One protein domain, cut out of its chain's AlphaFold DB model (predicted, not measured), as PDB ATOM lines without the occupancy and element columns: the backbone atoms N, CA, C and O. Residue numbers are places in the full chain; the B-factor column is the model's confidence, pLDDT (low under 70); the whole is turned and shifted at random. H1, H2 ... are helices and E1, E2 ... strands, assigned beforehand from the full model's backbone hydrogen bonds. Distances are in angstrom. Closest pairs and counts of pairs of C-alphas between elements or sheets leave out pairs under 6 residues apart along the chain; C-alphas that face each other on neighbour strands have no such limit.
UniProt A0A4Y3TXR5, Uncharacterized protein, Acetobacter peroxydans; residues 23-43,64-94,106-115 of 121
ATOM      1  N   ALA A  23     247.912 227.249 330.459       94.75
ATOM      2  CA  ALA A  23     248.706 226.269 331.224       94.75
ATOM      3  C   ALA A  23     247.883 225.307 332.082       94.75
ATOM      4  O   ALA A  23     248.243 224.135 332.216       94.75
ATOM      5  N   GLY A  24     246.744 225.757 332.600       93.38
ATOM      6  CA  GLY A  24     245.821 224.911 333.346       93.38
ATOM      7  C   GLY A  24     245.208 223.785 332.511       93.38
ATOM      8  O   GLY A  24     244.841 222.764 333.081       93.38
ATOM      9  N   VAL A  25     245.127 223.947 331.188       93.31
ATOM     10  CA  VAL A  25     244.585 222.942 330.262       93.31
ATOM     11  C   VAL A  25     245.671 221.980 329.782       93.31
ATOM     12  O   VAL A  25     245.426 220.778 329.737       93.31
ATOM     13  N   TYR A  26     246.862 222.476 329.423       93.12
ATOM     14  CA  TYR A  26     247.891 221.626 328.805       93.12
ATOM     15  C   TYR A  26     248.896 221.016 329.800       93.12
ATOM     16  O   TYR A  26     249.354 219.901 329.562       93.12
ATOM     17  N   MET A  27     249.222 221.690 330.913       94.62
ATOM     18  CA  MET A  27     250.099 221.136 331.971       94.62
ATOM     19  C   MET A  27     249.332 220.721 333.222       94.62
ATOM     20  O   MET A  27     249.745 219.804 333.931       94.62
ATOM     21  N   GLY A  28     248.239 221.424 333.519       92.19
ATOM     22  CA  GLY A  28     247.467 221.234 334.739       92.19
ATOM     23  C   GLY A  28     248.023 221.983 335.954       92.19
ATOM     24  O   GLY A  28     249.158 222.465 335.982       92.19
ATOM     25  N   ALA A  29     247.187 222.078 336.989       92.44
ATOM     26  CA  ALA A  29     247.491 222.826 338.208       92.44
ATOM     27  C   ALA A  29     248.580 222.171 339.081       92.44
ATOM     28  O   ALA A  29     249.369 222.887 339.687       92.44
ATOM     29  N   VAL A  30     248.704 220.838 339.073       92.19
ATOM     30  CA  VAL A  30     249.774 220.126 339.802       92.19
ATOM     31  C   VAL A  30     251.160 220.571 339.334       92.19
ATOM     32  O   VAL A  30     252.019 220.886 340.155       92.19
ATOM     33  N   TRP A  31     251.373 220.636 338.016       93.81
ATOM     34  CA  TRP A  31     252.637 221.110 337.454       93.81
ATOM     35  C   TRP A  31     252.928 222.554 337.870       93.81
ATOM     36  O   TRP A  31     254.051 222.877 338.256       93.81
ATOM     37  N   TRP A  32     251.910 223.415 337.820       94.94
ATOM     38  CA  TRP A  32     252.061 224.819 338.182       94.94
ATOM     39  C   TRP A  32     252.444 224.996 339.651       94.94
ATOM     40  O   TRP A  32     253.381 225.734 339.950       94.94
ATOM     41  N   HIS A  33     251.781 224.276 340.557       92.00
ATOM     42  CA  HIS A  33     252.120 224.296 341.977       92.00
ATOM     43  C   HIS A  33     253.550 223.817 342.229       92.00
ATOM     44  O   HIS A  33     254.285 224.497 342.940       92.00
ATOM     45  N   ALA A  34     253.981 222.725 341.591       91.50
ATOM     46  CA  ALA A  34     255.350 222.234 341.736       91.50
ATOM     47  C   ALA A  34     256.396 223.265 341.269       91.50
ATOM     48  O   ALA A  34     257.420 223.459 341.926       91.50
ATOM     49  N   LEU A  35     256.132 223.967 340.160       92.25
ATOM     50  CA  LEU A  35     257.009 225.032 339.662       92.25
ATOM     51  C   LEU A  35     257.079 226.206 340.645       92.25
ATOM     52  O   LEU A  35     258.169 226.684 340.958       92.25
ATOM     53  N   VAL A  36     255.926 226.657 341.139       90.94
ATOM     54  CA  VAL A  36     255.820 227.761 342.102       90.94
ATOM     55  C   VAL A  36     256.535 227.426 343.412       90.94
ATOM     56  O   VAL A  36     257.297 228.251 343.912       90.94
ATOM     57  N   GLN A  37     256.359 226.211 343.928       87.75
ATOM     58  CA  GLN A  37     257.055 225.732 345.122       87.75
ATOM     59  C   GLN A  37     258.574 225.679 344.913       87.75
ATOM     60  O   GLN A  37     259.326 226.176 345.750       87.75
ATOM     61  N   GLY A  38     259.038 225.154 343.773       86.25
ATOM     62  CA  GLY A  38     260.465 225.119 343.442       86.25
ATOM     63  C   GLY A  38     261.089 226.514 343.322       86.25
ATOM     64  O   GLY A  38     262.211 226.736 343.781       86.25
ATOM     65  N   LEU A  39     260.353 227.476 342.757       87.31
ATOM     66  CA  LEU A  39     260.791 228.868 342.684       87.31
ATOM     67  C   LEU A  39     260.815 229.534 344.063       87.31
ATOM     68  O   LEU A  39     261.760 230.258 344.363       87.31
ATOM     69  N   ALA A  40     259.810 229.285 344.905       85.19
ATOM     70  CA  ALA A  40     259.794 229.804 346.267       85.19
ATOM     71  C   ALA A  40     261.011 229.310 347.056       85.19
ATOM     72  O   ALA A  40     261.732 230.141 347.599       85.19
ATOM     73  N   ALA A  41     261.304 228.006 347.014       82.31
ATOM     74  CA  ALA A  41     262.488 227.429 347.654       82.31
ATOM     75  C   ALA A  41     263.800 228.059 347.146       82.31
ATOM     76  O   ALA A  41     264.672 228.413 347.939       82.31
ATOM     77  N   ALA A  42     263.918 228.267 345.828       81.62
ATOM     78  CA  ALA A  42     265.094 228.895 345.228       81.62
ATOM     79  C   ALA A  42     265.277 230.363 345.655       81.62
ATOM     80  O   ALA A  42     266.407 230.813 345.842       81.62
ATOM     81  N   VAL A  43     264.185 231.119 345.815       79.50
ATOM     82  CA  VAL A  43     264.230 232.543 346.198       79.50
ATOM     83  C   VAL A  43     264.431 232.731 347.705       79.50
ATOM     84  O   VAL A  43     265.060 233.706 348.113       79.50
ATOM     85  N   ALA A  64     252.127 235.999 345.102       86.00
ATOM     86  CA  ALA A  64     250.878 235.441 344.594       86.00
ATOM     87  C   ALA A  64     251.130 234.722 343.259       86.00
ATOM     88  O   ALA A  64     252.016 235.103 342.493       86.00
ATOM     89  N   HIS A  65     250.337 233.699 342.942       91.31
ATOM     90  CA  HIS A  65     250.454 232.971 341.676       91.31
ATOM     91  C   HIS A  65     249.085 232.714 341.045       91.31
ATOM     92  O   HIS A  65     248.136 232.302 341.711       91.31
ATOM     93  N   VAL A  66     248.991 232.936 339.736       94.19
ATOM     94  CA  VAL A  66     247.768 232.835 338.941       94.19
ATOM     95  C   VAL A  66     247.955 231.779 337.860       94.19
ATOM     96  O   VAL A  66     248.906 231.850 337.077       94.19
ATOM     97  N   LEU A  67     247.033 230.819 337.800       96.06
ATOM     98  CA  LEU A  67     246.998 229.808 336.745       96.06
ATOM     99  C   LEU A  67     246.022 230.212 335.640       96.06
ATOM    100  O   LEU A  67     244.852 230.482 335.891       96.06
ATOM    101  N   ASP A  68     246.485 230.211 334.403       96.19
ATOM    102  CA  ASP A  68     245.663 230.486 333.236       96.19
ATOM    103  C   ASP A  68     244.955 229.211 332.757       96.19
ATOM    104  O   ASP A  68     245.592 228.281 332.260       96.19
ATOM    105  N   CYS A  69     243.633 229.149 332.936       95.62
ATOM    106  CA  CYS A  69     242.795 228.028 332.507       95.62
ATOM    107  C   CYS A  69     242.134 228.264 331.136       95.62
ATOM    108  O   CYS A  69     241.329 227.427 330.709       95.62
ATOM    109  N   GLY A  70     242.444 229.379 330.459       92.31
ATOM    110  CA  GLY A  70     241.784 229.810 329.226       92.31
ATOM    111  C   GLY A  70     240.260 229.766 329.355       92.31
ATOM    112  O   GLY A  70     239.699 230.212 330.358       92.31
ATOM    113  N   GLY A  71     239.602 229.137 328.381       93.81
ATOM    114  CA  GLY A  71     238.145 228.972 328.359       93.81
ATOM    115  C   GLY A  71     237.602 227.763 329.120       93.81
ATOM    116  O   GLY A  71     236.412 227.469 329.023       93.81
ATOM    117  N   SER A  72     238.428 227.007 329.851       95.25
ATOM    118  CA  SER A  72     237.987 225.737 330.436       95.25
ATOM    119  C   SER A  72     237.555 225.861 331.898       95.25
ATOM    120  O   SER A  72     238.363 225.760 332.825       95.25
ATOM    121  N   ALA A  73     236.243 225.971 332.122       95.56
ATOM    122  CA  ALA A  73     235.658 225.989 333.465       95.56
ATOM    123  C   ALA A  73     235.986 224.722 334.283       95.56
ATOM    124  O   ALA A  73     236.204 224.801 335.492       95.56
ATOM    125  N   VAL A  74     236.072 223.558 333.627       95.50
ATOM    126  CA  VAL A  74     236.421 222.284 334.280       95.50
ATOM    127  C   VAL A  74     237.835 222.334 334.858       95.50
ATOM    128  O   VAL A  74     238.027 221.990 336.023       95.50
ATOM    129  N   HIS A  75     238.816 222.813 334.087       95.94
ATOM    130  CA  HIS A  75     240.196 222.928 334.566       95.94
ATOM    131  C   HIS A  75     240.327 223.979 335.671       95.94
ATOM    132  O   HIS A  75     241.057 223.746 336.631       95.94
ATOM    133  N   ALA A  76     239.563 225.075 335.605       95.88
ATOM    134  CA  ALA A  76     239.511 226.059 336.685       95.88
ATOM    135  C   ALA A  76     238.991 225.444 337.997       95.88
ATOM    136  O   ALA A  76     239.610 225.602 339.048       95.88
ATOM    137  N   VAL A  77     237.888 224.689 337.955       96.31
ATOM    138  CA  VAL A  77     237.346 224.015 339.151       96.31
ATOM    139  C   VAL A  77     238.299 222.936 339.673       96.31
ATOM    140  O   VAL A  77     238.457 222.793 340.885       96.31
ATOM    141  N   MET A  78     238.967 222.193 338.788       95.19
ATOM    142  CA  MET A  78     239.984 221.220 339.196       95.19
ATOM    143  C   MET A  78     241.192 221.891 339.854       95.19
ATOM    144  O   MET A  78     241.677 221.390 340.865       95.19
ATOM    145  N   ALA A  79     241.638 223.039 339.341       95.06
ATOM    146  CA  ALA A  79     242.687 223.832 339.968       95.06
ATOM    147  C   ALA A  79     242.271 224.291 341.373       95.06
ATOM    148  O   ALA A  79     243.039 224.123 342.320       95.06
ATOM    149  N   LEU A  80     241.030 224.770 341.538       94.94
ATOM    150  CA  LEU A  80     240.486 225.139 342.850       94.94
ATOM    151  C   LEU A  80     240.534 223.968 343.841       94.94
ATOM    152  O   LEU A  80     240.949 224.133 344.985       94.94
ATOM    153  N   ARG A  81     240.147 222.764 343.400       93.56
ATOM    154  CA  ARG A  81     240.217 221.541 344.223       93.56
ATOM    155  C   ARG A  81     241.639 221.185 344.655       93.56
ATOM    156  O   ARG A  81     241.797 220.508 345.663       93.56
ATOM    157  N   GLN A  82     242.640 221.628 343.904       91.38
ATOM    158  CA  GLN A  82     244.056 221.406 344.188       91.38
ATOM    159  C   GLN A  82     244.680 222.540 345.017       91.38
ATOM    160  O   GLN A  82     245.888 222.533 345.224       91.38
ATOM    161  N   GLY A  83     243.878 223.502 345.485       90.75
ATOM    162  CA  GLY A  83     244.337 224.618 346.315       90.75
ATOM    163  C   GLY A  83     244.716 225.876 345.536       90.75
ATOM    164  O   GLY A  83     245.168 226.841 346.146       90.75
ATOM    165  N   GLN A  84     244.513 225.916 344.213       93.62
ATOM    166  CA  GLN A  84     244.772 227.128 343.436       93.62
ATOM    167  C   GLN A  84     243.789 228.228 343.855       93.62
ATOM    168  O   GLN A  84     242.573 228.073 343.725       93.62
ATOM    169  N   GLN A  85     244.322 229.357 344.318       91.69
ATOM    170  CA  GLN A  85     243.513 230.466 344.830       91.69
ATOM    171  C   GLN A  85     243.209 231.531 343.775       91.69
ATOM    172  O   GLN A  85     242.223 232.247 343.911       91.69
ATOM    173  N   ALA A  86     244.013 231.635 342.714       93.19
ATOM    174  CA  ALA A  86     243.792 232.605 341.643       93.19
ATOM    175  C   ALA A  86     243.885 231.978 340.247       93.19
ATOM    176  O   ALA A  86     244.853 231.276 339.952       93.19
ATOM    177  N   VAL A  87     242.914 232.246 339.371       96.00
ATOM    178  CA  VAL A  87     242.930 231.745 337.983       96.00
ATOM    179  C   VAL A  87     242.523 232.797 336.956       96.00
ATOM    180  O   VAL A  87     241.752 233.704 337.268       96.00
ATOM    181  N   VAL A  88     242.993 232.648 335.717       96.25
ATOM    182  CA  VAL A  88     242.380 233.289 334.541       96.25
ATOM    183  C   VAL A  88     241.352 232.327 333.958       96.25
ATOM    184  O   VAL A  88     241.663 231.163 333.706       96.25
ATOM    185  N   LEU A  89     240.131 232.819 333.757       96.19
ATOM    186  CA  LEU A  89     239.053 232.097 333.090       96.19
ATOM    187  C   LEU A  89     238.296 233.075 332.189       96.19
ATOM    188  O   LEU A  89     237.497 233.885 332.681       96.19
ATOM    189  N   ASP A  90     238.558 232.999 330.886       93.12
ATOM    190  CA  ASP A  90     238.046 233.947 329.884       93.12
ATOM    191  C   ASP A  90     236.636 233.601 329.367       93.12
ATOM    192  O   ASP A  90     235.897 234.485 328.919       93.12
ATOM    193  N   ALA A  91     236.216 232.344 329.527       92.69
ATOM    194  CA  ALA A  91     234.900 231.866 329.120       92.69
ATOM    195  C   ALA A  91     233.762 232.613 329.829       92.69
ATOM    196  O   ALA A  91     233.852 232.976 331.002       92.69
ATOM    197  N   GLN A  92     232.655 232.832 329.118       92.00
ATOM    198  CA  GLN A  92     231.481 233.563 329.624       92.00
ATOM    199  C   GLN A  92     230.216 232.699 329.702       92.00
ATOM    200  O   GLN A  92     229.120 233.213 329.910       92.00
ATOM    201  N   ASP A  93     230.350 231.386 329.530       94.44
ATOM    202  CA  ASP A  93     229.223 230.463 329.608       94.44
ATOM    203  C   ASP A  93     228.759 230.205 331.058       94.44
ATOM    204  O   ASP A  93     229.350 230.650 332.050       94.44
ATOM    205  N   ALA A  94     227.658 229.460 331.186       95.25
ATOM    206  CA  ALA A  94     227.079 229.110 332.478       95.25
ATOM    207  C   ALA A  94     228.044 228.306 333.372       95.25
ATOM    208  O   ALA A  94     228.014 228.458 334.596       95.25
ATOM    209  N   ALA A 106     235.234 230.057 347.997       91.44
ATOM    210  CA  ALA A 106     236.491 229.583 348.566       91.44
ATOM    211  C   ALA A 106     237.470 230.719 348.933       91.44
ATOM    212  O   ALA A 106     238.588 230.435 349.348       91.44
ATOM    213  N   GLY A 107     237.082 231.990 348.759       90.06
ATOM    214  CA  GLY A 107     237.960 233.147 348.978       90.06
ATOM    215  C   GLY A 107     239.002 233.375 347.875       90.06
ATOM    216  O   GLY A 107     239.888 234.207 348.036       90.06
ATOM    217  N   GLY A 108     238.902 232.656 346.756       90.06
ATOM    218  CA  GLY A 108     239.784 232.789 345.605       90.06
ATOM    219  C   GLY A 108     239.367 233.888 344.622       90.06
ATOM    220  O   GLY A 108     238.243 234.401 344.637       90.06
ATOM    221  N   VAL A 109     240.281 234.219 343.712       91.56
ATOM    222  CA  VAL A 109     240.151 235.280 342.707       91.56
ATOM    223  C   VAL A 109     240.067 234.678 341.306       91.56
ATOM    224  O   VAL A 109     240.836 233.794 340.942       91.56
ATOM    225  N   VAL A 110     239.153 235.191 340.480       94.06
ATOM    226  CA  VAL A 110     239.086 234.838 339.056       94.06
ATOM    227  C   VAL A 110     239.241 236.089 338.215       94.06
ATOM    228  O   VAL A 110     238.440 237.018 338.319       94.06
ATOM    229  N   LEU A 111     240.252 236.090 337.356       92.81
ATOM    230  CA  LEU A 111     240.457 237.115 336.348       92.81
ATOM    231  C   LEU A 111     239.640 236.757 335.106       92.81
ATOM    232  O   LEU A 111     239.743 235.649 334.578       92.81
ATOM    233  N   ALA A 112     238.825 237.703 334.638       90.12
ATOM    234  CA  ALA A 112     237.995 237.527 333.446       90.12
ATOM    235  C   ALA A 112     238.807 237.542 332.139       90.12
ATOM    236  O   ALA A 112     238.291 237.156 331.097       90.12
ATOM    237  N   SER A 113     240.054 238.004 332.189       88.69
ATOM    238  CA  SER A 113     240.976 238.020 331.061       88.69
ATOM    239  C   SER A 113     242.413 238.028 331.565       88.69
ATOM    240  O   SER A 113     242.699 238.487 332.677       88.69
ATOM    241  N   ARG A 114     243.328 237.565 330.719       87.69
ATOM    242  CA  ARG A 114     244.762 237.674 330.970       87.69
ATOM    243  C   ARG A 114     245.170 239.158 330.993       87.69
ATOM    244  O   ARG A 114     244.782 239.894 330.083       87.69
ATOM    245  N   PRO A 115     245.931 239.629 331.997       80.88
ATOM    246  CA  PRO A 115     246.485 240.980 331.978       80.88
ATOM    247  C   PRO A 115     247.408 241.161 330.765       80.88
ATOM    248  O   PRO A 115     248.328 240.369 330.570       80.88
TER     249      PRO A 115
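This is residues 23 to 43, 64 to 94 and 106 to 115 of the 121 residues of an uncharacterized protein of Acetobacter peroxydans (UniProt A0A4Y3TXR5). Look first for a small sheet of three parallel strands, with H3 packed over one face; H2 begins at the end of H3 and reaches away past E1, and its residues 37 to 43 stick out as a free arm. H2 and H3 on one face of the sheet make two layers, helices over strands, and E1, H3, E2 form a strand-helix-strand unit, two parallel neighbour strands joined through a helix, with a right-handed crossover. The printed part has 62 residues, in the order H1 H2 E1 H3 E2 E3, class mixed, sheet order E1 E2 E3. It is compact by its radius of gyration of the C-alphas, 11.5 A, yet elongated, spanning 39 by 22 by 20 A.

Begin at inner strand E2, residues 86 to 88. Edge strand E1, residues 64 to 68, is parallel to it at 32 degrees, with N 88 and O 67 2.9 A apart; edge strand E3, residues 109 to 111, is parallel to E2 at 17 degrees, with N 111 and O 87 2.8 A apart. H3, residues 73 to 81, is on the sheet; its closest C-alphas to E2 are Ala 76 and Val 87, 6.8 A. H2, residues 29 to 43, and H3 touch only at their ends, only just, with 3 pairs of C-alphas within 8 A, the closest Ala 29 and Ala 79, 5.2 A. H1, residues 23 to 26, only grazes the sheet and touches H3, closest C-alphas Gly 24 and His 75, 6.1 A. Every O i to N i+4 pair is within hydrogen-bond range in H2 and H3; H1 is too short for one.

Find C-alpha 23 at (248.706, 226.269, 331.224), where H1 begins. H2 runs 20.9 A to C-alpha 43 at (264.230, 232.543, 346.198), E1 13.4 A and H3 12.5 A. E3 ends at C-alpha 111, (240.457, 237.115, 336.348).

The farthest C-alphas, Ala 42 and Ala 94, are 40.1 A apart. Residues 44 to 63 and 95 to 105 are not printed; the gaps are 13.8 A and 18.6 A between C-alphas. The links printed whole are tight. No printed residue is under 70 in pLDDT.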